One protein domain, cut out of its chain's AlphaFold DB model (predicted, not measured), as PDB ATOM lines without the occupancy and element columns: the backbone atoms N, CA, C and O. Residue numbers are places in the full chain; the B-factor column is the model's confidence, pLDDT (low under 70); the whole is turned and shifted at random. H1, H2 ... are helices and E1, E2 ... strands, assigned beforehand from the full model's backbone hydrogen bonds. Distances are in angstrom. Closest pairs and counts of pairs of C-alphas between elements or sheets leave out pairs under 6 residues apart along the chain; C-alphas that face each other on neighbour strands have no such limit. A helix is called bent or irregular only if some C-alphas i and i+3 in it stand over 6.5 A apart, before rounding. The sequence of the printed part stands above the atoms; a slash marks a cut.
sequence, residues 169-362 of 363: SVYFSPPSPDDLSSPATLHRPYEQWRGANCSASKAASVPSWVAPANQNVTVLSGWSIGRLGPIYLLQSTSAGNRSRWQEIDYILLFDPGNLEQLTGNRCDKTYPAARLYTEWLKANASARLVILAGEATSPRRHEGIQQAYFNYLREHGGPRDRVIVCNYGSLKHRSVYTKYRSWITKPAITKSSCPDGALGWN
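Overview. This is residues 169 to 362 of the 363 residues of an uncharacterized protein of Solirubrobacter pauli (UniProt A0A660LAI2). A twisted sheet of six parallel strands makes the core, with H2, H6 and H7 packed on one face and H9 on the other, three layers in all. The short helices H4, H5 and H8 lie farther out, past H2, H6 and H7, while the long unnamed stretch 345 to 362 folds back to the edge strand E6. The printed part has 194 residues with nine named helices and six named strands, in the order E1 E2 H1 E3 H2 H3 E4 H4 H5 H6 E5 H7 H8 E6 H9. The sheet runs E2 E1 E3 E4 E5 E6, and the class is mixed, helices and strands. The whole is compact, with a radius of gyration of the C-alphas of 15.0 A, and rounded, spanning 38 by 37 by 33 A.

Along the chain. E1, residues 169 to 172, begins with C-alpha 169 at (-22.994, 20.043, 11.132). E2 is residues 186 to 188 and H1 residues 190 to 193. E3, residues 215 to 223, is 23.0 A long and bends by 54 degrees at residue 218. H2, residues 224 to 237, is 22.3 A long, with C-alpha 237 at (-37.611, 10.928, 7.880). H3 is residues 243 to 247 and E4 residues 250 to 254, 13.1 A. H4 is residues 259 to 264, H5 residues 266 to 270, and H6 residues 273 to 283, 15.1 A. E5 is residues 288 to 293, 15.7 A. H7, residues 299 to 308, 14.0 A, is irregular: C-alphas 301 and 304 are 8.7 A apart. H8 is residues 311 to 315 and E6 residues 323 to 327, 13.1 A. H9, residues 333 to 344, 17.0 A, is irregular, with C-alphas 339 and 342 7.7 A apart, and ends with C-alpha 344 at (-17.053, 17.074, 12.538).

Arrangement. In the sheet, N 188 of E2 and O 171 of E1 are 2.8 A apart, within hydrogen-bond range, as are N 170 and O 219 of E1 and E3, 2.8 A, N 252 and O 220 of E4 and E3, 2.9 A, N 253 and O 290 of E4 and E5, 2.8 A, and N 326 and O 291 of E6 and E5, 2.9 A. E2, H1, E3 form a split strand-helix-strand unit, two parallel strands joined through a helix with E1 between them, and its crossover is right-handed. The units with neighbour strands are E3, H2 H3, E4 and E5, H7 H8, E6, both right-handed, and E4, H4 H5 H6, E5. H2 runs along the strands over E1 and E3 at a height over the sheet of 8.7 A. H9, on the opposite face, runs along the strands over E3 and, only just, E4, at 7.2 A. H1 and H3 only graze the sheet. The hub, H6, touches H2 at a steep tilt of 52 degrees, the same way, the closest C-alphas being those of Ile 231 and Ala 273, 6.2 A. H6 touches H8, with the C-alphas of Ala 274 and Tyr 312 closest at 5.3 A, and only just touches H3, with 3 pairs of C-alphas within 8 A, the closest those of Trp 245 and Trp 280, 6.0 A. H4 touches H7 at a shallow tilt of 31 degrees, the closest C-alphas being those of Leu 259 and Gly 304, 3.6 A; H4 and H5 touch only at the corner, with the C-alphas of Leu 262 and Asp 268 closest at 5.8 A. Every O i to N i+4 pair is within hydrogen-bond range in H4, H5, H6 and H8, against 6 of 10 in H2, 4 of 6 in H7, 4 of 8 in H9 and 0 of 1 in H3, where 2 of 2 O i to N i+3 pairs are; H1 is too short for an i+4 pair.

Size, cuts and confidence. The C-alphas farthest apart, those of Pro 212 and Arg 300, are 44.2 A apart. The printed part has no cut. The links E1 to E2 and H1 to E3 are long, with 13 and 21 residues. Residues 360 to 361 pair antiparallel with residues 325 to 326 of E6. The mean pLDDT of the printed part is 93.3, and residue 240 is under 70.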
ATOM      1  N   SER A 169     -23.148  21.312  10.426       96.31
ATOM      2  CA  SER A 169     -22.994  20.043  11.132       96.31
ATOM      3  C   SER A 169     -23.831  20.006  12.403       96.31
ATOM      4  O   SER A 169     -23.993  21.013  13.092       96.31
ATOM      5  N   VAL A 170     -24.354  18.825  12.729       97.44
ATOM      6  CA  VAL A 170     -25.107  18.567  13.957       97.44
ATOM      7  C   VAL A 170     -24.347  17.562  14.807       97.44
ATOM      8  O   VAL A 170     -23.930  16.509  14.319       97.44
ATOM      9  N   TYR A 171     -24.194  17.863  16.091       97.88
ATOM     10  CA  TYR A 171     -23.678  16.929  17.084       97.88
ATOM     11  C   TYR A 171     -24.760  16.561  18.090       97.88
ATOM     12  O   TYR A 171     -25.294  17.428  18.783       97.88
ATOM     13  N   PHE A 172     -25.055  15.270  18.173       97.69
ATOM     14  CA  PHE A 172     -25.967  14.685  19.145       97.69
ATOM     15  C   PHE A 172     -25.160  14.219  20.354       97.69
ATOM     16  O   PHE A 172     -24.422  13.230  20.275       97.69
ATOM     17  N   SER A 173     -25.264  14.950  21.462       95.38
ATOM     18  CA  SER A 173     -24.462  14.659  22.647       95.38
ATOM     19  C   SER A 173     -25.099  13.592  23.547       95.38
ATOM     20  O   SER A 173     -26.327  13.436  23.551       95.38
ATOM     21  N   PRO A 174     -24.285  12.822  24.289       94.62
ATOM     22  CA  PRO A 174     -24.766  11.911  25.330       94.62
ATOM     23  C   PRO A 174     -25.336  12.685  26.544       94.62
ATOM     24  O   PRO A 174     -25.223  13.913  26.594       94.62
ATOM     25  N   PRO A 175     -25.988  12.014  27.517       91.56
ATOM     26  CA  PRO A 175     -26.503  12.684  28.711       91.56
ATOM     27  C   PRO A 175     -25.380  13.285  29.565       91.56
ATOM     28  O   PRO A 175     -24.255  12.795  29.572       91.56
ATOM     29  N   SER A 176     -25.709  14.324  30.336       82.00
ATOM     30  CA  SER A 176     -24.830  14.867  31.384       82.00
ATOM     31  C   SER A 176     -24.441  13.772  32.398       82.00
ATOM     32  O   SER A 176     -25.291  12.934  32.715       82.00
ATOM     33  N   PRO A 177     -23.198  13.754  32.922       81.56
ATOM     34  CA  PRO A 177     -22.128  14.755  32.773       81.56
ATOM     35  C   PRO A 177     -21.261  14.588  31.516       81.56
ATOM     36  O   PRO A 177     -20.276  15.308  31.351       81.56
ATOM     37  N   ASP A 178     -21.609  13.663  30.625       81.75
ATOM     38  CA  ASP A 178     -20.834  13.370  29.419       81.75
ATOM     39  C   ASP A 178     -21.133  14.338  28.265       81.75
ATOM     40  O   ASP A 178     -20.648  14.151  27.154       81.75
ATOM     41  N   ASP A 179     -21.902  15.405  28.481       84.12
ATOM     42  CA  ASP A 179     -22.101  16.420  27.448       84.12
ATOM     43  C   ASP A 179     -20.794  17.201  27.220       84.12
ATOM     44  O   ASP A 179     -20.375  18.026  28.033       84.12
ATOM     45  N   LEU A 180     -20.100  16.889  26.125       85.56
ATOM     46  CA  LEU A 180     -18.822  17.496  25.769       85.56
ATOM     47  C   LEU A 180     -19.025  18.596  24.731       85.56
ATOM     48  O   LEU A 180     -19.854  18.479  23.830       85.56
ATOM     49  N   SER A 181     -18.205  19.649  24.811       90.69
ATOM     50  CA  SER A 181     -18.243  20.717  23.814       90.69
ATOM     51  C   SER A 181     -17.936  20.187  22.414       90.69
ATOM     52  O   SER A 181     -17.050  19.345  22.228       90.69
ATOM     53  N   SER A 182     -18.654  20.712  21.427       94.19
ATOM     54  CA  SER A 182     -18.578  20.273  20.039       94.19
ATOM     55  C   SER A 182     -18.279  21.444  19.109       94.19
ATOM     56  O   SER A 182     -18.844  22.517  19.310       94.19
ATOM     57  N   PRO A 183     -17.438  21.259  18.076       93.19
ATOM     58  CA  PRO A 183     -17.259  22.250  17.019       93.19
ATOM     59  C   PRO A 183     -18.402  22.248  15.991       93.19
ATOM     60  O   PRO A 183     -18.315  22.963  15.000       93.19
ATOM     61  N   ALA A 184     -19.439  21.421  16.174       95.31
ATOM     62  CA  ALA A 184     -20.571  21.379  15.260       95.31
ATOM     63  C   ALA A 184     -21.302  22.728  15.189       95.31
ATOM     64  O   ALA A 184     -21.435  23.413  16.201       95.31
ATOM     65  N   THR A 185     -21.860  23.061  14.023       94.38
ATOM     66  CA  THR A 185     -22.708  24.255  13.844       94.38
ATOM     67  C   THR A 185     -23.903  24.233  14.801       94.38
ATOM     68  O   THR A 185     -24.326  25.269  15.307       94.38
ATOM     69  N   LEU A 186     -24.440  23.038  15.054       94.81
ATOM     70  CA  LEU A 186     -25.570  22.808  15.934       94.81
ATOM     71  C   LEU A 186     -25.249  21.714  16.949       94.81
ATOM     72  O   LEU A 186     -25.122  20.535  16.617       94.81
ATOM     73  N   HIS A 187     -25.182  22.094  18.218       94.88
ATOM     74  CA  HIS A 187     -25.111  21.147  19.325       94.88
ATOM     75  C   HIS A 187     -26.531  20.810  19.786       94.88
ATOM     76  O   HIS A 187     -27.333  21.695  20.083       94.88
ATOM     77  N   ARG A 188     -26.858  19.518  19.812       95.88
ATOM     78  CA  ARG A 188     -28.098  18.976  20.365       95.88
ATOM     79  C   ARG A 188     -27.783  18.216  21.658       95.88
ATOM     80  O   ARG A 188     -27.349  17.066  21.573       95.88
ATOM     81  N   PRO A 189     -28.018  18.830  22.832       94.81
ATOM     82  CA  PRO A 189     -28.031  18.149  24.120       94.81
ATOM     83  C   PRO A 189     -28.965  16.940  24.127       94.81
ATOM     84  O   PRO A 189     -30.016  16.979  23.482       94.81
ATOM     85  N   TYR A 190     -28.621  15.902  24.890       93.88
ATOM     86  CA  TYR A 190     -29.372  14.642  24.995       93.88
ATOM     87  C   TYR A 190     -30.899  14.806  25.048       93.88
ATOM     88  O   TYR A 190     -31.628  14.224  24.243       93.88
ATOM     89  N   GLU A 191     -31.388  15.673  25.935       92.50
ATOM     90  CA  GLU A 191     -32.824  15.895  26.141       92.50
ATOM     91  C   GLU A 191     -33.528  16.589  24.967       92.50
ATOM     92  O   GLU A 191     -34.754  16.504  24.833       92.50
ATOM     93  N   GLN A 192     -32.781  17.263  24.093       92.94
ATOM     94  CA  GLN A 192     -33.337  17.960  22.933       92.94
ATOM     95  C   GLN A 192     -33.559  17.035  21.738       92.94
ATOM     96  O   GLN A 192     -34.442  17.306  20.931       92.94
ATOM     97  N   TRP A 193     -32.794  15.948  21.614       93.56
ATOM     98  CA  TRP A 193     -32.920  15.028  20.479       93.56
ATOM     99  C   TRP A 193     -33.498  13.664  20.849       93.56
ATOM    100  O   TRP A 193     -34.056  12.990  19.979       93.56
ATOM    101  N   ARG A 194     -33.426  13.253  22.121       91.25
ATOM    102  CA  ARG A 194     -34.010  11.992  22.585       91.25
ATOM    103  C   ARG A 194     -35.444  12.186  23.077       91.25
ATOM    104  O   ARG A 194     -35.711  12.903  24.046       91.25
ATOM    105  N   GLY A 195     -36.389  11.511  22.429       87.75
ATOM    106  CA  GLY A 195     -37.753  11.381  22.933       87.75
ATOM    107  C   GLY A 195     -37.867  10.348  24.062       87.75
ATOM    108  O   GLY A 195     -37.034   9.448  24.199       87.75
ATOM    109  N   ALA A 196     -38.936  10.446  24.857       90.00
ATOM    110  CA  ALA A 196     -39.277   9.413  25.834       90.00
ATOM    111  C   ALA A 196     -39.435   8.046  25.143       90.00
ATOM    112  O   ALA A 196     -39.835   7.977  23.979       90.00
ATOM    113  N   ASN A 197     -39.115   6.959  25.852       91.12
ATOM    114  CA  ASN A 197     -39.231   5.588  25.337       91.12
ATOM    115  C   ASN A 197     -38.534   5.360  23.984       91.12
ATOM    116  O   ASN A 197     -39.052   4.640  23.137       91.12
ATOM    117  N   CYS A 198     -37.354   5.963  23.795       92.94
ATOM    118  CA  CYS A 198     -36.567   5.842  22.567       92.94
ATOM    119  C   CYS A 198     -37.259   6.428  21.325       92.94
ATOM    120  O   CYS A 198     -36.939   6.018  20.220       92.94
ATOM    121  N   SER A 199     -38.197   7.369  21.479       94.44
ATOM    122  CA  SER A 199     -38.869   7.994  20.336       94.44
ATOM    123  C   SER A 199     -37.918   8.860  19.503       94.44
ATOM    124  O   SER A 199     -37.229   9.742  20.026       94.44
ATOM    125  N   ALA A 200     -37.964   8.660  18.186       94.06
ATOM    126  CA  ALA A 200     -37.257   9.446  17.182       94.06
ATOM    127  C   ALA A 200     -37.887  10.824  16.895       94.06
ATOM    128  O   ALA A 200     -37.294  11.627  16.177       94.06
ATOM    129  N   SER A 201     -39.071  11.132  17.443       91.88
ATOM    130  CA  SER A 201     -39.828  12.340  17.073       91.88
ATOM    131  C   SER A 201     -39.070  13.645  17.326       91.88
ATOM    132  O   SER A 201     -39.161  14.570  16.525       91.88
ATOM    133  N   LYS A 202     -38.269  13.725  18.396       92.81
ATOM    134  CA  LYS A 202     -37.464  14.922  18.679       92.81
ATOM    135  C   LYS A 202     -36.328  15.125  17.675       92.81
ATOM    136  O   LYS A 202     -36.048  16.264  17.311       92.81
ATOM    137  N   ALA A 203     -35.713  14.057  17.168       90.81
ATOM    138  CA  ALA A 203     -34.667  14.167  16.150       90.81
ATOM    139  C   ALA A 203     -35.204  14.716  14.813       90.81
ATOM    140  O   ALA A 203     -34.453  15.348  14.073       90.81
ATOM    141  N   ALA A 204     -36.508  14.570  14.547       88.06
ATOM    142  CA  ALA A 204     -37.175  15.174  13.392       88.06
ATOM    143  C   ALA A 204     -37.155  16.714  13.411       88.06
ATOM    144  O   ALA A 204     -37.299  17.340  12.367       88.06
ATOM    145  N   SER A 205     -36.963  17.328  14.586       89.88
ATOM    146  CA  SER A 205     -36.878  18.789  14.741       89.88
ATOM    147  C   SER A 205     -35.513  19.376  14.363       89.88
ATOM    148  O   SER A 205     -35.313  20.590  14.434       89.88
ATOM    149  N   VAL A 206     -34.540  18.540  13.981       92.94
ATOM    150  CA  VAL A 206     -33.263  19.023  13.447       92.94
ATOM    151  C   VAL A 206     -33.534  19.722  12.110       92.94
ATOM    152  O   VAL A 206     -33.966  19.060  11.163       92.94
ATOM    153  N   PRO A 207     -33.283  21.040  12.007       92.38
ATOM    154  CA  PRO A 207     -33.644  21.798  10.820       92.38
ATOM    155  C   PRO A 207     -32.805  21.355   9.619       92.38
ATOM    156  O   PRO A 207     -31.669  20.898   9.775       92.38
ATOM    157  N   SER A 208     -33.356  21.501   8.414       89.81
ATOM    158  CA  SER A 208     -32.605  21.287   7.171       89.81
ATOM    159  C   SER A 208     -31.556  22.354   6.909       89.81
ATOM    160  O   SER A 208     -30.557  22.073   6.257       89.81
ATOM    161  N   TRP A 209     -31.731  23.533   7.495       90.50
ATOM    162  CA  TRP A 209     -30.906  24.710   7.279       90.50
ATOM    163  C   TRP A 209     -30.655  25.442   8.604       90.50
ATOM    164  O   TRP A 209     -31.536  25.488   9.465       90.50
ATOM    165  N   VAL A 210     -29.455  25.998   8.793       87.44
ATOM    166  CA  VAL A 210     -29.056  26.668  10.044       87.44
ATOM    167  C   VAL A 210     -28.710  28.141   9.804       87.44
ATOM    168  O   VAL A 210     -27.756  28.462   9.095       87.44
ATOM    169  N   ALA A 211     -29.441  29.038  10.473       74.44
ATOM    170  CA  ALA A 211     -29.056  30.439  10.660       74.44
ATOM    171  C   ALA A 211     -28.052  30.584  11.820       74.44
ATOM    172  O   ALA A 211     -28.168  29.849  12.801       74.44
ATOM    173  N   PRO A 212     -27.114  31.550  11.776       76.81
ATOM    174  CA  PRO A 212     -26.837  32.503  10.692       76.81
ATOM    175  C   PRO A 212     -25.867  31.963   9.628       76.81
ATOM    176  O   PRO A 212     -25.538  32.684   8.694       76.81
ATOM    177  N   ALA A 213     -25.412  30.710   9.752       76.31
ATOM    178  CA  ALA A 213     -24.449  30.110   8.826       76.31
ATOM    179  C   ALA A 213     -24.952  30.060   7.370       76.31
ATOM    180  O   ALA A 213     -24.140  29.953   6.457       76.31
ATOM    181  N   ASN A 214     -26.270  30.152   7.156       81.25
ATOM    182  CA  ASN A 214     -26.923  30.063   5.851       81.25
ATOM    183  C   ASN A 214     -26.541  28.783   5.093       81.25
ATOM    184  O   ASN A 214     -26.305  28.791   3.887       81.25
ATOM    185  N   GLN A 215     -26.452  27.677   5.832       89.31
ATOM    186  CA  GLN A 215     -25.964  26.397   5.336       89.31
ATOM    187  C   GLN A 215     -26.987  25.291   5.576       89.31
ATOM    188  O   GLN A 215     -27.597  25.207   6.647       89.31
ATOM    189  N   ASN A 216     -27.114  24.400   4.592       92.44
ATOM    190  CA  ASN A 216     -27.840  23.148   4.757       92.44
ATOM    191  C   ASN A 216     -27.088  22.240   5.729       92.44
ATOM    192  O   ASN A 216     -25.860  22.171   5.704       92.44
ATOM    193  N   VAL A 217     -27.814  21.527   6.581       95.06
ATOM    194  CA  VAL A 217     -27.229  20.487   7.426       95.06
ATOM    195  C   VAL A 217     -26.910  19.287   6.553       95.06
ATOM    196  O   VAL A 217     -27.843  18.614   6.114       95.06
ATOM    197  N   THR A 218     -25.619  19.012   6.371       96.31
ATOM    198  CA  THR A 218     -25.112  17.879   5.578       96.31
ATOM    199  C   THR A 218     -24.326  16.864   6.405       96.31
ATOM    200  O   THR A 218     -24.080  15.741   5.960       96.31
ATOM    201  N   VAL A 219     -23.962  17.221   7.641       97.38
ATOM    202  CA  VAL A 219     -23.173  16.373   8.539       97.38
ATOM    203  C   VAL A 219     -23.934  16.091   9.828       97.38
ATOM    204  O   VAL A 219     -24.333  17.008  10.544       97.38
ATOM    205  N   LEU A 220     -24.059  14.815  10.176       98.19
ATOM    206  CA  LEU A 220     -24.532  14.364  11.481       98.19
ATOM    207  C   LEU A 220     -23.394  13.676  12.230       98.19
ATOM    208  O   LEU A 220     -22.595  12.943  11.648       98.19
ATOM    209  N   SER A 221     -23.327  13.872  13.539       98.50
ATOM    210  CA  SER A 221     -22.305  13.242  14.365       98.50
ATOM    211  C   SER A 221     -22.814  12.870  15.747       98.50
ATOM    212  O   SER A 221     -23.685  13.538  16.301       98.50
ATOM    213  N   GLY A 222     -22.268  11.800  16.314       98.19
ATOM    214  CA  GLY A 222     -22.637  11.330  17.645       98.19
ATOM    215  C   GLY A 222     -21.485  10.592  18.309       98.19
ATOM    216  O   GLY A 222     -20.736   9.877  17.649       98.19
ATOM    217  N   TRP A 223     -21.334  10.774  19.618       98.00
ATOM    218  CA  TRP A 223     -20.379  10.028  20.439       98.00
ATOM    219  C   TRP A 223     -21.133   9.158  21.433       98.00
ATOM    220  O   TRP A 223     -22.127   9.616  22.001       98.00
ATOM    221  N   SER A 224     -20.666   7.930  21.669       97.31
ATOM    222  CA  SER A 224     -21.305   7.024  22.626       97.31
ATOM    223  C   SER A 224     -22.797   6.838  22.300       97.31
ATOM    224  O   SER A 224     -23.157   6.617  21.142       97.31
ATOM    225  N   ILE A 225     -23.698   6.983  23.277       96.88
ATOM    226  CA  ILE A 225     -25.156   6.946  23.064       96.88
ATOM    227  C   ILE A 225     -25.674   8.032  22.106       96.88
ATOM    228  O   ILE A 225     -26.723   7.846  21.490       96.88
ATOM    229  N   GLY A 226     -24.920   9.116  21.892       97.56
ATOM    230  CA  GLY A 226     -25.188  10.122  20.862       97.56
ATOM    231  C   GLY A 226     -25.286   9.549  19.442       97.56
ATOM    232  O   GLY A 226     -25.932  10.148  18.584       97.56
ATOM    233  N   ARG A 227     -24.746   8.343  19.197       97.88
ATOM    234  CA  ARG A 227     -24.941   7.575  17.948       97.88
ATOM    235  C   ARG A 227     -26.413   7.384  17.559       97.88
ATOM    236  O   ARG A 227     -26.715   7.211  16.382       97.88
ATOM    237  N   LEU A 228     -27.321   7.398  18.540       97.75
ATOM    238  CA  LEU A 228     -28.752   7.230  18.311       97.75
ATOM    239  C   LEU A 228     -29.369   8.459  17.645       97.75
ATOM    240  O   LEU A 228     -30.352   8.310  16.933       97.75
ATOM    241  N   GLY A 229     -28.791   9.652  17.808       97.88
ATOM    242  CA  GLY A 229     -29.296  10.878  17.190       97.88
ATOM    243  C   GLY A 229     -29.387  10.795  15.659       97.88
ATOM    244  O   GLY A 229     -30.484  10.962  15.120       97.88
ATOM    245  N   PRO A 230     -28.296  10.448  14.942       98.31
ATOM    246  CA  PRO A 230     -28.352  10.198  13.502       98.31
ATOM    247  C   PRO A 230     -29.347   9.092  13.112       98.31
ATOM    248  O   PRO A 230     -30.086   9.253  12.144       98.31
ATOM    249  N   ILE A 231     -29.426   7.997  13.883       98.12
ATOM    250  CA  ILE A 231     -30.378   6.894  13.637       98.12
ATOM    251  C   ILE A 231     -31.822   7.392  13.753       98.12
ATOM    252  O   ILE A 231     -32.654   7.086  12.902       98.12
ATOM    253  N   TYR A 232     -32.120   8.181  14.783       97.56
ATOM    254  CA  TYR A 232     -33.449   8.730  15.028       97.56
ATOM    255  C   TYR A 232     -33.853   9.700  13.921       97.56
ATOM    256  O   TYR A 232     -34.982   9.627  13.447       97.56
ATOM    257  N   LEU A 233     -32.935  10.549  13.450       96.56
ATOM    258  CA  LEU A 233     -33.205  11.450  12.329       96.56
ATOM    259  C   LEU A 233     -33.523  10.673  11.044       96.56
ATOM    260  O   LEU A 233     -34.514  10.975  10.372       96.56
ATOM    261  N   LEU A 234     -32.729   9.646  10.712       97.06
ATOM    262  CA  LEU A 234     -32.998   8.788   9.553       97.06
ATOM    263  C   LEU A 234     -34.347   8.073   9.695       97.06
ATOM    264  O   LEU A 234     -35.141   8.052   8.754       97.06
ATOM    265  N   GLN A 235     -34.645   7.543  10.882       96.19
ATOM    266  CA  GLN A 235     -35.915   6.889  11.170       96.19
ATOM    267  C   GLN A 235     -37.103   7.843  11.010       96.19
ATOM    268  O   GLN A 235     -38.072   7.492  10.335       96.19
ATOM    269  N   SER A 236     -37.055   9.038  11.602       93.19
ATOM    270  CA  SER A 236     -38.176   9.981  11.571       93.19
ATOM    271  C   SER A 236     -38.476  10.507  10.167       93.19
ATOM    272  O   SER A 236     -39.594  10.920   9.888       93.19
ATOM    273  N   THR A 237     -37.487  10.474   9.274       89.19
ATOM    274  CA  THR A 237     -37.611  10.928   7.880       89.19
ATOM    275  C   THR A 237     -37.913   9.786   6.900       89.19
ATOM    276  O   THR A 237     -38.330  10.033   5.769       89.19
ATOM    277  N   SER A 238     -37.800   8.528   7.344       85.81
ATOM    278  CA  SER A 238     -37.983   7.335   6.506       85.81
ATOM    279  C   SER A 238     -39.407   7.139   5.961       85.81
ATOM    280  O   SER A 238     -39.559   6.544   4.894       85.81
ATOM    281  N   ALA A 239     -40.429   7.655   6.658       72.81
ATOM    282  CA  ALA A 239     -41.851   7.389   6.405       72.81
ATOM    283  C   ALA A 239     -42.602   8.517   5.661       72.81
ATOM    284  O   ALA A 239     -43.828   8.557   5.687       72.81
ATOM    285  N   GLY A 240     -41.893   9.440   5.005       64.81
ATOM    286  CA  GLY A 240     -42.555  10.514   4.246       64.81
ATOM    287  C   GLY A 240     -41.674  11.686   3.819       64.81
ATOM    288  O   GLY A 240     -42.126  12.531   3.059       64.81
ATOM    289  N   ASN A 241     -40.414  11.741   4.262       70.06
ATOM    290  CA  ASN A 241     -39.475  12.800   3.888       70.06
ATOM    291  C   ASN A 241     -38.095  12.205   3.571       70.06
ATOM    292  O   ASN A 241     -37.073  12.604   4.129       70.06
ATOM    293  N   ARG A 242     -38.057  11.215   2.670       82.50
ATOM    294  CA  ARG A 242     -36.786  10.636   2.204       82.50
ATOM    295  C   ARG A 242     -35.920  11.646   1.447       82.50
ATOM    296  O   ARG A 242     -34.724  11.417   1.333       82.50
ATOM    297  N   SER A 243     -36.467  12.777   0.993       84.44
ATOM    298  CA  SER A 243     -35.672  13.910   0.494       84.44
ATOM    299  C   SER A 243     -34.623  14.357   1.508       84.44
ATOM    300  O   SER A 243     -33.485  14.606   1.126       84.44
ATOM    301  N   ARG A 244     -34.938  14.311   2.810       88.88
ATOM    302  CA  ARG A 244     -33.981  14.676   3.858       88.88
ATOM    303  C   ARG A 244     -32.742  13.778   3.889       88.88
ATOM    304  O   ARG A 244     -31.688  14.216   4.327       88.88
ATOM    305  N   TRP A 245     -32.833  12.538   3.413       92.50
ATOM    306  CA  TRP A 245     -31.678  11.638   3.322       92.50
ATOM    307  C   TRP A 245     -30.664  12.097   2.270       92.50
ATOM    308  O   TRP A 245     -29.468  11.892   2.461       92.50
ATOM    309  N   GLN A 246     -31.139  12.745   1.201       90.69
ATOM    310  CA  GLN A 246     -30.296  13.319   0.146       90.69
ATOM    311  C   GLN A 246     -29.516  14.541   0.621       90.69
ATOM    312  O   GLN A 246     -28.489  14.871   0.050       90.69
ATOM    313  N   GLU A 247     -29.999  15.206   1.669       91.69
ATOM    314  CA  GLU A 247     -29.333  16.373   2.242       91.69
ATOM    315  C   GLU A 247     -28.180  15.973   3.173       91.69
ATOM    316  O   GLU A 247     -27.303  16.785   3.429       91.69
ATOM    317  N   ILE A 248     -28.176  14.743   3.704       96.12
ATOM    318  CA  ILE A 248     -27.150  14.271   4.641       96.12
ATOM    319  C   ILE A 248     -26.078  13.488   3.888       96.12
ATOM    320  O   ILE A 248     -26.294  12.334   3.520       96.12
ATOM    321  N   ASP A 249     -24.899  14.084   3.746       96.00
ATOM    322  CA  ASP A 249     -23.746  13.493   3.058       96.00
ATOM    323  C   ASP A 249     -22.824  12.714   3.998       96.00
ATOM    324  O   ASP A 249     -21.990  11.914   3.563       96.00
ATOM    325  N   TYR A 250     -22.923  12.949   5.307       97.81
ATOM    326  CA  TYR A 250     -21.979  12.379   6.256       97.81
ATOM    327  C   TYR A 250     -22.582  12.048   7.601       97.81
ATOM    328  O   TYR A 250     -23.218  12.888   8.238       97.81
ATOM    329  N   ILE A 251     -22.267  10.849   8.079       98.62
ATOM    330  CA  ILE A 251     -22.508  10.456   9.461       98.62
ATOM    331  C   ILE A 251     -21.171  10.053  10.080       98.62
ATOM    332  O   ILE A 251     -20.536   9.109   9.613       98.62
ATOM    333  N   LEU A 252     -20.757  10.765  11.130       98.56
ATOM    334  CA  LEU A 252     -19.528  10.508  11.885       98.56
ATOM    335  C   LEU A 252     -19.842  10.027  13.301       98.56
ATOM    336  O   LEU A 252     -20.359  10.779  14.130       98.56
ATOM    337  N   LEU A 253     -19.495   8.780  13.595       98.75
ATOM    338  CA  LEU A 253     -19.681   8.180  14.909       98.75
ATOM    339  C   LEU A 253     -18.342   8.079  15.638       98.75
ATOM    340  O   LEU A 253     -17.390   7.486  15.135       98.75
ATOM    341  N   PHE A 254     -18.284   8.625  16.846       98.62
ATOM    342  CA  PHE A 254     -17.141   8.489  17.741       98.62
ATOM    343  C   PHE A 254     -17.431   7.362  18.724       98.62
ATOM    344  O   PHE A 254     -18.378   7.460  19.504       98.62
ATOM    345  N   ASP A 255     -16.624   6.308  18.662       98.38
ATOM    346  CA  ASP A 255     -16.644   5.131  19.531       98.38
ATOM    347  C   ASP A 255     -18.063   4.737  19.984       98.38
ATOM    348  O   ASP A 255     -18.388   4.861  21.163       98.38
ATOM    349  N   PRO A 256     -18.966   4.370  19.054       98.31
ATOM    350  CA  PRO A 256     -20.404   4.296  19.320       98.31
ATOM    351  C   PRO A 256     -20.776   3.319  20.443       98.31
ATOM    352  O   PRO A 256     -21.814   3.488  21.077       98.31
ATOM    353  N   GLY A 257     -19.947   2.322  20.735       97.69
ATOM    354  CA  GLY A 257     -20.167   1.398  21.843       97.69
ATOM    355  C   GLY A 257     -19.699  -0.015  21.540       97.69
ATOM    356  O   GLY A 257     -19.223  -0.309  20.438       97.69
ATOM    357  N   ASN A 258     -19.840  -0.881  22.537       97.81
ATOM    358  CA  ASN A 258     -19.518  -2.303  22.446       97.81
ATOM    359  C   ASN A 258     -20.718  -3.139  21.958       97.81
ATOM    360  O   ASN A 258     -21.809  -2.615  21.732       97.81
ATOM    361  N   LEU A 259     -20.522  -4.451  21.800       97.12
ATOM    362  CA  LEU A 259     -21.576  -5.370  21.359       97.12
ATOM    363  C   LEU A 259     -22.838  -5.276  22.223       97.12
ATOM    364  O   LEU A 259     -23.914  -5.044  21.689       97.12
ATOM    365  N   GLU A 260     -22.710  -5.403  23.544       97.12
ATOM    366  CA  GLU A 260     -23.849  -5.379  24.468       97.12
ATOM    367  C   GLU A 260     -24.628  -4.060  24.394       97.12
ATOM    368  O   GLU A 260     -25.857  -4.049  24.391       97.12
ATOM    369  N   GLN A 261     -23.936  -2.931  24.270       96.19
ATOM    370  CA  GLN A 261     -24.579  -1.628  24.137       96.19
ATOM    371  C   GLN A 261     -25.336  -1.498  22.812       96.19
ATOM    372  O   GLN A 261     -26.430  -0.939  22.799       96.19
ATOM    373  N   LEU A 262     -24.766  -2.007  21.718       97.12
ATOM    374  CA  LEU A 262     -25.316  -1.862  20.370       97.12
ATOM    375  C   LEU A 262     -26.409  -2.886  20.043       97.12
ATOM    376  O   LEU A 262     -27.294  -2.591  19.244       97.12
ATOM    377  N   THR A 263     -26.374  -4.075  20.644       94.56
ATOM    378  CA  THR A 263     -27.351  -5.144  20.376       94.56
ATOM    379  C   THR A 263     -28.231  -5.469  21.572       94.56
ATOM    380  O   THR A 263     -29.232  -6.155  21.400       94.56
ATOM    381  N   GLY A 264     -27.901  -4.993  22.776       90.00
ATOM    382  CA  GLY A 264     -28.617  -5.273  24.023       90.00
ATOM    383  C   GLY A 264     -29.524  -4.136  24.498       90.00
ATOM    384  O   GLY A 264     -30.587  -4.415  25.059       90.00
ATOM    385  N   ASN A 265     -29.170  -2.873  24.232       90.44
ATOM    386  CA  ASN A 265     -29.938  -1.709  24.682       90.44
ATOM    387  C   ASN A 265     -31.307  -1.614  23.983       90.44
ATOM    388  O   ASN A 265     -31.420  -1.756  22.764       90.44
ATOM    389  N   ARG A 266     -32.360  -1.314  24.757       92.69
ATOM    390  CA  ARG A 266     -33.733  -1.126  24.255       92.69
ATOM    391  C   ARG A 266     -33.798  -0.140  23.085       92.69
ATOM    392  O   ARG A 266     -34.501  -0.407  22.116       92.69
ATOM    393  N   CYS A 267     -33.098   0.989  23.167       94.12
ATOM    394  CA  CYS A 267     -33.170   2.026  22.143       94.12
ATOM    395  C   CYS A 267     -32.486   1.617  20.836       94.12
ATOM    396  O   CYS A 267     -33.047   1.875  19.776       94.12
ATOM    397  N   ASP A 268     -31.336   0.944  20.901       94.50
ATOM    398  CA  ASP A 268     -30.659   0.421  19.710       94.50
ATOM    399  C   ASP A 268     -31.478  -0.693  19.035       94.50
ATOM    400  O   ASP A 268     -31.501  -0.778  17.812       94.50
ATOM    401  N   LYS A 269     -32.239  -1.484  19.806       94.38
ATOM    402  CA  LYS A 269     -33.179  -2.489  19.269       94.38
ATOM    403  C   LYS A 269     -34.452  -1.897  18.662       94.38
ATOM    404  O   LYS A 269     -35.097  -2.552  17.851       94.38
ATOM    405  N   THR A 270     -34.854  -0.699  19.092       95.44
ATOM    406  CA  THR A 270     -36.133  -0.095  18.680       95.44
ATOM    407  C   THR A 270     -36.131   0.260  17.192       95.44
ATOM    408  O   THR A 270     -37.175   0.184  16.546       95.44
ATOM    409  N   TYR A 271     -34.969   0.615  16.637       94.69
ATOM    410  CA  TYR A 271     -34.838   1.009  15.237       94.69
ATOM    411  C   TYR A 271     -33.792   0.167  14.512       94.69
ATOM    412  O   TYR A 271     -32.708  -0.054  15.048       94.69
ATOM    413  N   PRO A 272     -34.065  -0.277  13.273       95.69
ATOM    414  CA  PRO A 272     -33.169  -1.166  12.546       95.69
ATOM    415  C   PRO A 272     -31.984  -0.381  11.956       95.69
ATOM    416  O   PRO A 272     -31.958  -0.092  10.759       95.69
ATOM    417  N   ALA A 273     -31.003  -0.024  12.792       97.44
ATOM    418  CA  ALA A 273     -29.883   0.852  12.434       97.44
ATOM    419  C   ALA A 273     -29.136   0.396  11.167       97.44
ATOM    420  O   ALA A 273     -28.928   1.203  10.262       97.44
ATOM    421  N   ALA A 274     -28.814  -0.898  11.051       97.75
ATOM    422  CA  ALA A 274     -28.172  -1.443   9.854       97.75
ATOM    423  C   ALA A 274     -28.981  -1.208   8.570       97.75
ATOM    424  O   ALA A 274     -28.419  -0.823   7.539       97.75
ATOM    425  N   ARG A 275     -30.308  -1.392   8.628       97.44
ATOM    426  CA  ARG A 275     -31.201  -1.116   7.496       97.44
ATOM    427  C   ARG A 275     -31.241   0.375   7.188       97.44
ATOM    428  O   ARG A 275     -31.096   0.745   6.032       97.44
ATOM    429  N   LEU A 276     -31.389   1.226   8.203       97.94
ATOM    430  CA  LEU A 276     -31.449   2.681   8.024       97.94
ATOM    431  C   LEU A 276     -30.180   3.232   7.370       97.94
ATOM    432  O   LEU A 276     -30.285   3.960   6.387       97.94
ATOM    433  N   TYR A 277     -28.994   2.852   7.850       98.31
ATOM    434  CA  TYR A 277     -27.741   3.286   7.231       98.31
ATOM    435  C   TYR A 277     -27.586   2.761   5.805       98.31
ATOM    436  O   TYR A 277     -27.203   3.521   4.922       98.31
ATOM    437  N   THR A 278     -27.915   1.490   5.559       97.81
ATOM    438  CA  THR A 278     -27.816   0.903   4.214       97.81
ATOM    439  C   THR A 278     -28.735   1.608   3.222       97.81
ATOM    440  O   THR A 278     -28.310   1.962   2.126       97.81
ATOM    441  N   GLU A 279     -29.989   1.838   3.607       96.19
ATOM    442  CA  GLU A 279     -30.976   2.494   2.754       96.19
ATOM    443  C   GLU A 279     -30.638   3.978   2.543       96.19
ATOM    444  O   GLU A 279     -30.796   4.482   1.433       96.19
ATOM    445  N   TRP A 280     -30.112   4.671   3.560       97.50
ATOM    446  CA  TRP A 280     -29.605   6.043   3.422       97.50
ATOM    447  C   TRP A 280     -28.438   6.122   2.437       97.50
ATOM    448  O   TRP A 280     -28.466   6.937   1.515       97.50
ATOM    449  N   LEU A 281     -27.458   5.228   2.570       96.69
ATOM    450  CA  LEU A 281     -26.323   5.145   1.655       96.69
ATOM    451  C   LEU A 281     -26.758   4.826   0.215       96.69
ATOM    452  O   LEU A 281     -26.156   5.325  -0.734       96.69
ATOM    453  N   LYS A 282     -27.790   3.996   0.024       93.25
ATOM    454  CA  LYS A 282     -28.365   3.719  -1.304       93.25
ATOM    455  C   LYS A 282     -29.100   4.927  -1.875       93.25
ATOM    456  O   LYS A 282     -28.998   5.174  -3.071       93.25
ATOM    457  N   ALA A 283     -29.837   5.650  -1.036       90.19
ATOM    458  CA  ALA A 283     -30.592   6.816  -1.463       90.19
ATOM    459  C   ALA A 283     -29.654   7.948  -1.899       90.19
ATOM    460  O   ALA A 283     -29.832   8.470  -2.995       90.19
ATOM    461  N   ASN A 284     -28.656   8.297  -1.087       93.12
ATOM    462  CA  ASN A 284     -27.729   9.391  -1.372       93.12
ATOM    463  C   ASN A 284     -26.386   8.848  -1.881       93.12
ATOM    464  O   ASN A 284     -25.643   8.222  -1.129       93.12
ATOM    465  N   ALA A 285     -26.038   9.112  -3.145       90.69
ATOM    466  CA  ALA A 285     -24.781   8.661  -3.756       90.69
ATOM    467  C   ALA A 285     -23.519   9.300  -3.135       90.69
ATOM    468  O   ALA A 285     -22.448   8.689  -3.157       90.69
ATOM    469  N   SER A 286     -23.651  10.482  -2.531       90.31
ATOM    470  CA  SER A 286     -22.575  11.200  -1.835       90.31
ATOM    471  C   SER A 286     -22.408  10.762  -0.376       90.31
ATOM    472  O   SER A 286     -21.367  11.031   0.228       90.31
ATOM    473  N   ALA A 287     -23.399  10.058   0.188       96.31
ATOM    474  CA  ALA A 287     -23.411   9.672   1.595       96.31
ATOM    475  C   ALA A 287     -22.222   8.786   1.985       96.31
ATOM    476  O   ALA A 287     -21.883   7.832   1.277       96.31
ATOM    477  N   ARG A 288     -21.635   9.068   3.153       97.69
ATOM    478  CA  ARG A 288     -20.555   8.286   3.773       97.69
ATOM    479  C   ARG A 288     -20.793   8.076   5.266       97.69
ATOM    480  O   ARG A 288     -20.979   9.042   6.009       97.69
ATOM    481  N   LEU A 289     -20.702   6.825   5.713       98.50
ATOM    482  CA  LEU A 289     -20.721   6.465   7.133       98.50
ATOM    483  C   LEU A 289     -19.288   6.281   7.626       98.50
ATOM    484  O   LEU A 289     -18.551   5.461   7.080       98.50
ATOM    485  N   VAL A 290     -18.902   6.996   8.677       98.50
ATOM    486  CA  VAL A 290     -17.575   6.869   9.279       98.50
ATOM    487  C   VAL A 290     -17.677   6.589  10.765       98.50
ATOM    488  O   VAL A 290     -18.435   7.242  11.479       98.50
ATOM    489  N   ILE A 291     -16.885   5.628  11.233       98.69
ATOM    490  CA  ILE A 291     -16.787   5.252  12.641       98.69
ATOM    491  C   ILE A 291     -15.332   5.375  13.087       98.69
ATOM    492  O   ILE A 291     -14.457   4.686  12.566       98.69
ATOM    493  N   LEU A 292     -15.070   6.225  14.078       98.44
ATOM    494  CA  LEU A 292     -13.787   6.271  14.778       98.44
ATOM    495  C   LEU A 292     -13.894   5.346  15.990       98.44
ATOM    496  O   LEU A 292     -14.484   5.718  17.000       98.44
ATOM    497  N   ALA A 293     -13.401   4.116  15.868       98.31
ATOM    498  CA  ALA A 293     -13.573   3.066  16.867       98.31
ATOM    499  C   ALA A 293     -12.481   3.136  17.942       98.31
ATOM    500  O   ALA A 293     -11.308   2.981  17.626       98.31
ATOM    501  N   GLY A 294     -12.858   3.339  19.201       97.94
ATOM    502  CA  GLY A 294     -11.962   3.333  20.360       97.94
ATOM    503  C   GLY A 294     -12.034   2.041  21.159       97.94
ATOM    504  O   GLY A 294     -12.375   0.974  20.642       97.94
ATOM    505  N   GLU A 295     -11.728   2.142  22.448       97.50
ATOM    506  CA  GLU A 295     -11.809   1.048  23.418       97.50
ATOM    507  C   GLU A 295     -13.194   0.383  23.475       97.50
ATOM    508  O   GLU A 295     -13.255  -0.832  23.644       97.50
ATOM    509  N   ALA A 296     -14.302   1.118  23.311       97.50
ATOM    510  CA  ALA A 296     -15.629   0.503  23.392       97.50
ATOM    511  C   ALA A 296     -15.977  -0.287  22.121       97.50
ATOM    512  O   ALA A 296     -16.556  -1.367  22.204       97.50
ATOM    513  N   THR A 297     -15.623   0.228  20.942       98.25
ATOM    514  CA  THR A 297     -16.012  -0.350  19.646       98.25
ATOM    515  C   THR A 297     -14.983  -1.308  19.051       98.25
ATOM    516  O   THR A 297     -15.343  -2.136  18.220       98.25
ATOM    517  N   SER A 298     -13.710  -1.244  19.436       97.19
ATOM    518  CA  SER A 298     -12.659  -2.155  18.945       97.19
ATOM    519  C   SER A 298     -12.705  -3.626  19.408       97.19
ATOM    520  O   SER A 298     -12.210  -4.470  18.649       97.19
ATOM    521  N   PRO A 299     -13.283  -4.001  20.573       96.94
ATOM    522  CA  PRO A 299     -13.229  -5.371  21.067       96.94
ATOM    523  C   PRO A 299     -13.743  -6.401  20.060       96.94
ATOM    524  O   PRO A 299     -14.684  -6.152  19.303       96.94
ATOM    525  N   ARG A 300     -13.104  -7.580  20.068       94.56
ATOM    526  CA  ARG A 300     -13.454  -8.731  19.214       94.56
ATOM    527  C   ARG A 300     -13.557  -8.358  17.731       94.56
ATOM    528  O   ARG A 300     -14.489  -8.751  17.040       94.56
ATOM    529  N   ARG A 301     -12.584  -7.578  17.247       94.38
ATOM    530  CA  ARG A 301     -12.522  -7.104  15.854       94.38
ATOM    531  C   ARG A 301     -13.773  -6.320  15.451       94.38
ATOM    532  O   ARG A 301     -14.281  -6.496  14.351       94.38
ATOM    533  N   HIS A 302     -14.267  -5.445  16.320       97.25
ATOM    534  CA  HIS A 302     -15.447  -4.625  16.041       97.25
ATOM    535  C   HIS A 302     -16.773  -5.398  15.929       97.25
ATOM    536  O   HIS A 302     -17.685  -4.954  15.228       97.25
ATOM    537  N   GLU A 303     -16.906  -6.532  16.628       97.12
ATOM    538  CA  GLU A 303     -18.094  -7.401  16.583       97.12
ATOM    539  C   GLU A 303     -19.414  -6.620  16.743       97.12
ATOM    540  O   GLU A 303     -20.361  -6.840  15.990       97.12
ATOM    541  N   GLY A 304     -19.457  -5.646  17.660       97.69
ATOM    542  CA  GLY A 304     -20.651  -4.838  17.918       97.69
ATOM    543  C   GLY A 304     -21.176  -4.096  16.689       97.69
ATOM    544  O   GLY A 304     -22.326  -4.285  16.305       97.69
ATOM    545  N   ILE A 305     -20.338  -3.292  16.027       98.19
ATOM    546  CA  ILE A 305     -20.754  -2.561  14.814       98.19
ATOM    547  C   ILE A 305     -20.933  -3.499  13.615       98.19
ATOM    548  O   ILE A 305     -21.797  -3.258  12.769       98.19
ATOM    549  N   GLN A 306     -20.185  -4.607  13.560       97.56
ATOM    550  CA  GLN A 306     -20.377  -5.616  12.523       97.56
ATOM    551  C   GLN A 306     -21.772  -6.244  12.576       97.56
ATOM    552  O   GLN A 306     -22.351  -6.485  11.513       97.56
ATOM    553  N   GLN A 307     -22.304  -6.498  13.774       97.00
ATOM    554  CA  GLN A 307     -23.643  -7.055  13.969       97.00
ATOM    555  C   GLN A 307     -24.735  -5.983  13.918       97.00
ATOM    556  O   GLN A 307     -25.768  -6.205  13.298       97.00
ATOM    557  N   ALA A 308     -24.516  -4.823  14.539       97.56
ATOM    558  CA  ALA A 308     -25.560  -3.813  14.694       97.56
ATOM    559  C   ALA A 308     -25.746  -2.912  13.464       97.56
ATOM    560  O   ALA A 308     -26.860  -2.445  13.225       97.56
ATOM    561  N   TYR A 309     -24.677  -2.634  12.705       98.12
ATOM    562  CA  TYR A 309     -24.698  -1.651  11.609       98.12
ATOM    563  C   TYR A 309     -24.412  -2.250  10.237       98.12
ATOM    564  O   TYR A 309     -24.938  -1.758   9.240       98.12
ATOM    565  N   PHE A 310     -23.579  -3.287  10.157       97.88
ATOM    566  CA  PHE A 310     -23.067  -3.760   8.868       97.88
ATOM    567  C   PHE A 310     -23.691  -5.070   8.381       97.88
ATOM    568  O   PHE A 310     -23.508  -5.413   7.217       97.88
ATOM    569  N   ASN A 311     -24.442  -5.796   9.213       96.69
ATOM    570  CA  ASN A 311     -25.076  -7.056   8.808       96.69
ATOM    571  C   ASN A 311     -26.014  -6.871   7.604       96.69
ATOM    572  O   ASN A 311     -25.808  -7.499   6.568       96.69
ATOM    573  N   TYR A 312     -26.945  -5.918   7.679       97.44
ATOM    574  CA  TYR A 312     -27.888  -5.644   6.596       97.44
ATOM    575  C   TYR A 312     -27.174  -5.169   5.324       97.44
ATOM    576  O   TYR A 312     -27.505  -5.614   4.228       97.44
ATOM    577  N   LEU A 313     -26.146  -4.323   5.471       96.12
ATOM    578  CA  LEU A 313     -25.305  -3.852   4.367       96.12
ATOM    579  C   LEU A 313     -24.619  -5.016   3.636       96.12
ATOM    580  O   LEU A 313     -24.494  -4.992   2.407       96.12
ATOM    581  N   ARG A 314     -24.166  -6.029   4.386       95.75
ATOM    582  CA  ARG A 314     -23.527  -7.213   3.813       95.75
ATOM    583  C   ARG A 314     -24.523  -8.112   3.091       95.75
ATOM    584  O   ARG A 314     -24.235  -8.521   1.971       95.75
ATOM    585  N   GLU A 315     -25.663  -8.372   3.723       96.12
ATOM    586  CA  GLU A 315     -26.704  -9.297   3.255       96.12
ATOM    587  C   GLU A 315     -27.512  -8.752   2.068       96.12
ATOM    588  O   GLU A 315     -27.886  -9.511   1.182       96.12
ATOM    589  N   HIS A 316     -27.762  -7.439   2.022       95.56
ATOM    590  CA  HIS A 316     -28.688  -6.817   1.060       95.56
ATOM    591  C   HIS A 316     -27.992  -5.917   0.033       95.56
ATOM    592  O   HIS A 316     -28.657  -5.108  -0.623       95.56
ATOM    593  N   GLY A 317     -26.663  -6.019  -0.072       89.19
ATOM    594  CA  GLY A 317     -25.835  -5.302  -1.043       89.19
ATOM    595  C   GLY A 317     -25.971  -3.781  -0.958       89.19
ATOM    596  O   GLY A 317     -26.874  -3.195  -1.547       89.19
ATOM    597  N   GLY A 318     -25.053  -3.113  -0.262       91.56
ATOM    598  CA  GLY A 318     -24.936  -1.655  -0.312       91.56
ATOM    599  C   GLY A 318     -23.509  -1.176  -0.587       91.56
ATOM    600  O   GLY A 318     -22.600  -1.993  -0.741       91.56
ATOM    601  N   PRO A 319     -23.306   0.147  -0.663       93.25
ATOM    602  CA  PRO A 319     -22.047   0.768  -1.076       93.25
ATOM    603  C   PRO A 319     -21.001   0.707   0.048       93.25
ATOM    604  O   PRO A 319     -20.758   1.674   0.773       93.25
ATOM    605  N   ARG A 320     -20.413  -0.476   0.247       94.88
ATOM    606  CA  ARG A 320     -19.468  -0.744   1.344       94.88
ATOM    607  C   ARG A 320     -18.222   0.133   1.269       94.88
ATOM    608  O   ARG A 320     -17.671   0.485   2.305       94.88
ATOM    609  N   ASP A 321     -17.816   0.544   0.072       93.31
ATOM    610  CA  ASP A 321     -16.723   1.486  -0.195       93.31
ATOM    611  C   ASP A 321     -16.930   2.867   0.464       93.31
ATOM    612  O   ASP A 321     -15.953   3.559   0.766       93.31
ATOM    613  N   ARG A 322     -18.182   3.222   0.781       95.81
ATOM    614  CA  ARG A 322     -18.575   4.467   1.463       95.81
ATOM    615  C   ARG A 322     -18.755   4.324   2.981       95.81
ATOM    616  O   ARG A 322     -19.150   5.284   3.642       95.81
ATOM    617  N   VAL A 323     -18.434   3.156   3.540       97.88
ATOM    618  CA  VAL A 323     -18.421   2.895   4.987       97.88
ATOM    619  C   VAL A 323     -16.990   2.700   5.467       97.88
ATOM    620  O   VAL A 323     -16.333   1.753   5.051       97.88
ATOM    621  N   ILE A 324     -16.505   3.580   6.341       97.88
ATOM    622  CA  ILE A 324     -15.108   3.581   6.789       97.88
ATOM    623  C   ILE A 324     -15.050   3.445   8.305       97.88
ATOM    624  O   ILE A 324     -15.708   4.183   9.038       97.88
ATOM    625  N   VAL A 325     -14.215   2.530   8.779       97.94
ATOM    626  CA  VAL A 325     -13.900   2.382  10.198       97.94
ATOM    627  C   VAL A 325     -12.423   2.686  10.406       97.94
ATOM    628  O   VAL A 325     -11.561   1.982   9.886       97.94
ATOM    629  N   CYS A 326     -12.135   3.723  11.187       97.62
ATOM    630  CA  CYS A 326     -10.787   4.052  11.640       97.62
ATOM    631  C   CYS A 326     -10.586   3.447  13.034       97.62
ATOM    632  O   CYS A 326     -11.341   3.767  13.955       97.62
ATOM    633  N   ASN A 327      -9.604   2.559  13.195       96.31
ATOM    634  CA  ASN A 327      -9.395   1.837  14.448       96.31
ATOM    635  C   ASN A 327      -8.366   2.533  15.353       96.31
ATOM    636  O   ASN A 327      -7.198   2.666  15.000       96.31
ATOM    637  N   TYR A 328      -8.807   2.895  16.553       96.25
ATOM    638  CA  TYR A 328      -8.035   3.487  17.639       96.25
ATOM    639  C   TYR A 328      -8.266   2.723  18.945       96.25
ATOM    640  O   TYR A 328      -8.441   3.334  19.995       96.25
ATOM    641  N   GLY A 329      -8.299   1.387  18.902       92.56
ATOM    642  CA  GLY A 329      -8.647   0.552  20.059       92.56
ATOM    643  C   GLY A 329      -7.818   0.774  21.334       92.56
ATOM    644  O   GLY A 329      -8.261   0.403  22.415       92.56
ATOM    645  N   SER A 330      -6.650   1.416  21.237       93.94
ATOM    646  CA  SER A 330      -5.835   1.835  22.387       93.94
ATOM    647  C   SER A 330      -6.314   3.126  23.065       93.94
ATOM    648  O   SER A 330      -5.928   3.403  24.201       93.94
ATOM    649  N   LEU A 331      -7.145   3.935  22.401       95.56
ATOM    650  CA  LEU A 331      -7.713   5.154  22.965       95.56
ATOM    651  C   LEU A 331      -8.951   4.838  23.799       95.56
ATOM    652  O   LEU A 331      -9.883   4.178  23.341       95.56
ATOM    653  N   LYS A 332      -8.994   5.412  25.004       97.25
ATOM    654  CA  LYS A 332     -10.173   5.368  25.871       97.25
ATOM    655  C   LYS A 332     -11.391   5.970  25.177       97.25
ATOM    656  O   LYS A 332     -11.270   6.905  24.382       97.25
ATOM    657  N   HIS A 333     -12.572   5.495  25.558       95.94
ATOM    658  CA  HIS A 333     -13.851   5.893  24.963       95.94
ATOM    659  C   HIS A 333     -14.042   7.415  24.824       95.94
ATOM    660  O   HIS A 333     -14.376   7.929  23.756       95.94
ATOM    661  N   ARG A 334     -13.754   8.164  25.895       95.19
ATOM    662  CA  ARG A 334     -13.815   9.636  25.911       95.19
ATOM    663  C   ARG A 334     -12.664  10.301  25.146       95.19
ATOM    664  O   ARG A 334     -12.824  11.394  24.596       95.19
ATOM    665  N   SER A 335     -11.499   9.655  25.093       95.62
ATOM    666  CA  SER A 335     -10.317  10.160  24.387       95.62
ATOM    667  C   SER A 335     -10.532  10.210  22.877       95.62
ATOM    668  O   SER A 335     -10.077  11.159  22.246       95.62
ATOM    669  N   VAL A 336     -11.282   9.265  22.299       96.62
ATOM    670  CA  VAL A 336     -11.630   9.300  20.868       96.62
ATOM    671  C   VAL A 336     -12.366  10.589  20.510       96.62
ATOM    672  O   VAL A 336     -11.978  11.280  19.570       96.62
ATOM    673  N   TYR A 337     -13.397  10.956  21.277       96.69
ATOM    674  CA  TYR A 337     -14.140  12.185  21.008       96.69
ATOM    675  C   TYR A 337     -13.281  13.429  21.232       96.69
ATOM    676  O   TYR A 337     -13.161  14.270  20.345       96.69
ATOM    677  N   THR A 338     -12.650  13.551  22.400       93.44
ATOM    678  CA  THR A 338     -11.862  14.752  22.734       93.44
ATOM    679  C   THR A 338     -10.719  14.994  21.747       93.44
ATOM    680  O   THR A 338     -10.485  16.146  21.378       93.44
ATOM    681  N   LYS A 339     -10.075  13.930  21.251       94.56
ATOM    682  CA  LYS A 339      -8.999  14.014  20.256       94.56
ATOM    683  C   LYS A 339      -9.510  14.336  18.850       94.56
ATOM    684  O   LYS A 339      -8.903  15.148  18.154       94.56
ATOM    685  N   TYR A 340     -10.626  13.736  18.426       97.50
ATOM    686  CA  TYR A 340     -11.051  13.780  17.022       97.50
ATOM    687  C   TYR A 340     -12.312  14.597  16.732       97.50
ATOM    688  O   TYR A 340     -12.671  14.721  15.566       97.50
ATOM    689  N   ARG A 341     -12.967  15.228  17.716       95.56
ATOM    690  CA  ARG A 341     -14.189  16.035  17.493       95.56
ATOM    691  C   ARG A 341     -14.037  17.140  16.443       95.56
ATOM    692  O   ARG A 341     -15.015  17.488  15.798       95.56
ATOM    693  N   SER A 342     -12.823  17.656  16.222       94.69
ATOM    694  CA  SER A 342     -12.554  18.625  15.144       94.69
ATOM    695  C   SER A 342     -12.869  18.078  13.749       94.69
ATOM    696  O   SER A 342     -13.083  18.859  12.834       94.69
ATOM    697  N   TRP A 343     -12.954  16.757  13.579       95.44
ATOM    698  CA  TRP A 343     -13.327  16.126  12.315       95.44
ATOM    699  C   TRP A 343     -14.803  16.270  11.942       95.44
ATOM    700  O   TRP A 343     -15.159  15.989  10.802       95.44
ATOM    701  N   ILE A 344     -15.652  16.760  12.850       96.19
ATOM    702  CA  ILE A 344     -17.053  17.074  12.538       96.19
ATOM    703  C   ILE A 344     -17.151  18.153  11.445       96.19
ATOM    704  O   ILE A 344     -18.029  18.074  10.591       96.19
ATOM    705  N   THR A 345     -16.238  19.128  11.443       93.69
ATOM    706  CA  THR A 345     -16.218  20.254  10.490       93.69
ATOM    707  C   THR A 345     -15.150  20.113   9.403       93.69
ATOM    708  O   THR A 345     -14.968  21.013   8.585       93.69
ATOM    709  N   LYS A 346     -14.435  18.982   9.372       91.56
ATOM    710  CA  LYS A 346     -13.414  18.688   8.360       91.56
ATOM    711  C   LYS A 346     -14.016  17.997   7.129       91.56
ATOM    712  O   LYS A 346     -15.158  17.518   7.170       91.56
ATOM    713  N   PRO A 347     -13.239  17.911   6.035       91.00
ATOM    714  CA  PRO A 347     -13.569  17.069   4.894       91.00
ATOM    715  C   PRO A 347     -13.912  15.627   5.292       91.00
ATOM    716  O   PRO A 347     -13.490  15.125   6.337       91.00
ATOM    717  N   ALA A 348     -14.682  14.959   4.430       91.44
ATOM    718  CA  ALA A 348     -15.081  13.570   4.620       91.44
ATOM    719  C   ALA A 348     -13.868  12.671   4.844       91.44
ATOM    720  O   ALA A 348     -12.976  12.626   4.000       91.44
ATOM    721  N   ILE A 349     -13.878  11.886   5.921       92.50
ATOM    722  CA  ILE A 349     -12.875  10.836   6.073       92.50
ATOM    723  C   ILE A 349     -13.045   9.814   4.939       92.50
ATOM    724  O   ILE A 349     -14.160   9.377   4.634       92.50
ATOM    725  N   THR A 350     -11.928   9.457   4.315       91.19
ATOM    726  CA  THR A 350     -11.747   8.355   3.369       91.19
ATOM    727  C   THR A 350     -10.945   7.234   4.048       91.19
ATOM    728  O   THR A 350     -10.469   7.405   5.172       91.19
ATOM    729  N   LYS A 351     -10.757   6.083   3.384       87.12
ATOM    730  CA  LYS A 351      -9.930   4.990   3.938       87.12
ATOM    731  C   LYS A 351      -8.515   5.441   4.306       87.12
ATOM    732  O   LYS A 351      -7.922   4.911   5.237       87.12
ATOM    733  N   SER A 352      -7.982   6.402   3.560       84.25
ATOM    734  CA  SER A 352      -6.604   6.866   3.669       84.25
ATOM    735  C   SER A 352      -6.449   8.183   4.426       84.25
ATOM    736  O   SER A 352      -5.326   8.613   4.665       84.25
ATOM    737  N   SER A 353      -7.557   8.825   4.804       90.00
ATOM    738  CA  SER A 353      -7.555  10.093   5.535       90.00
ATOM    739  C   SER A 353      -8.082   9.936   6.964       90.00
ATOM    740  O   SER A 353      -8.567  10.900   7.559       90.00
ATOM    741  N   CYS A 354      -8.062   8.718   7.510       91.88
ATOM    742  CA  CYS A 354      -8.355   8.513   8.920       91.88
ATOM    743  C   CYS A 354      -7.376   9.350   9.776       91.88
ATOM    744  O   CYS A 354      -6.182   9.416   9.464       91.88
ATOM    745  N   PRO A 355      -7.856   9.998  10.854       91.81
ATOM    746  CA  PRO A 355      -7.009  10.764  11.762       91.81
ATOM    747  C   PRO A 355      -5.745  10.005  12.206       91.81
ATOM    748  O   PRO A 355      -5.769   8.787  12.388       91.81
ATOM    749  N   ASP A 356      -4.649  10.734  12.410       87.44
ATOM    750  CA  ASP A 356      -3.344  10.201  12.836       87.44
ATOM    751  C   ASP A 356      -2.748   9.108  11.926       87.44
ATOM    752  O   ASP A 356      -1.870   8.364  12.353       87.44
ATOM    753  N   GLY A 357      -3.208   9.002  10.674       78.56
ATOM    754  CA  GLY A 357      -2.681   8.029   9.713       78.56
ATOM    755  C   GLY A 357      -3.072   6.580  10.013       78.56
ATOM    756  O   GLY A 357      -2.437   5.661   9.503       78.56
ATOM    757  N   ALA A 358      -4.100   6.348  10.839       79.50
ATOM    758  CA  ALA A 358      -4.662   5.008  10.989       79.50
ATOM    759  C   ALA A 358      -5.177   4.502   9.630       79.50
ATOM    760  O   ALA A 358      -5.732   5.272   8.855       79.50
ATOM    761  N   LEU A 359      -5.037   3.211   9.334       78.44
ATOM    762  CA  LEU A 359      -5.637   2.652   8.122       78.44
ATOM    763  C   LEU A 359      -7.134   2.426   8.347       78.44
ATOM    764  O   LEU A 359      -7.539   1.696   9.257       78.44
ATOM    765  N   GLY A 360      -7.957   3.068   7.521       81.56
ATOM    766  CA  GLY A 360      -9.390   2.822   7.480       81.56
ATOM    767  C   GLY A 360      -9.704   1.515   6.756       81.56
ATOM    768  O   GLY A 360      -9.096   1.200   5.732       81.56
ATOM    769  N   TRP A 361     -10.690   0.771   7.250       91.62
ATOM    770  CA  TRP A 361     -11.207  -0.425   6.579       91.62
ATOM    771  C   TRP A 361     -12.706  -0.308   6.294       91.62
ATOM    772  O   TRP A 361     -13.402   0.536   6.865       91.62
ATOM    773  N   ASN A 362     -13.191  -1.163   5.395       90.88
ATOM    774  CA  ASN A 362     -14.591  -1.229   4.982       90.88
ATOM    775  C   ASN A 362     -15.143  -2.623   5.286       90.88
ATOM    776  O   ASN A 362     -14.395  -3.592   5.131       90.88
TER     777      ASN A 362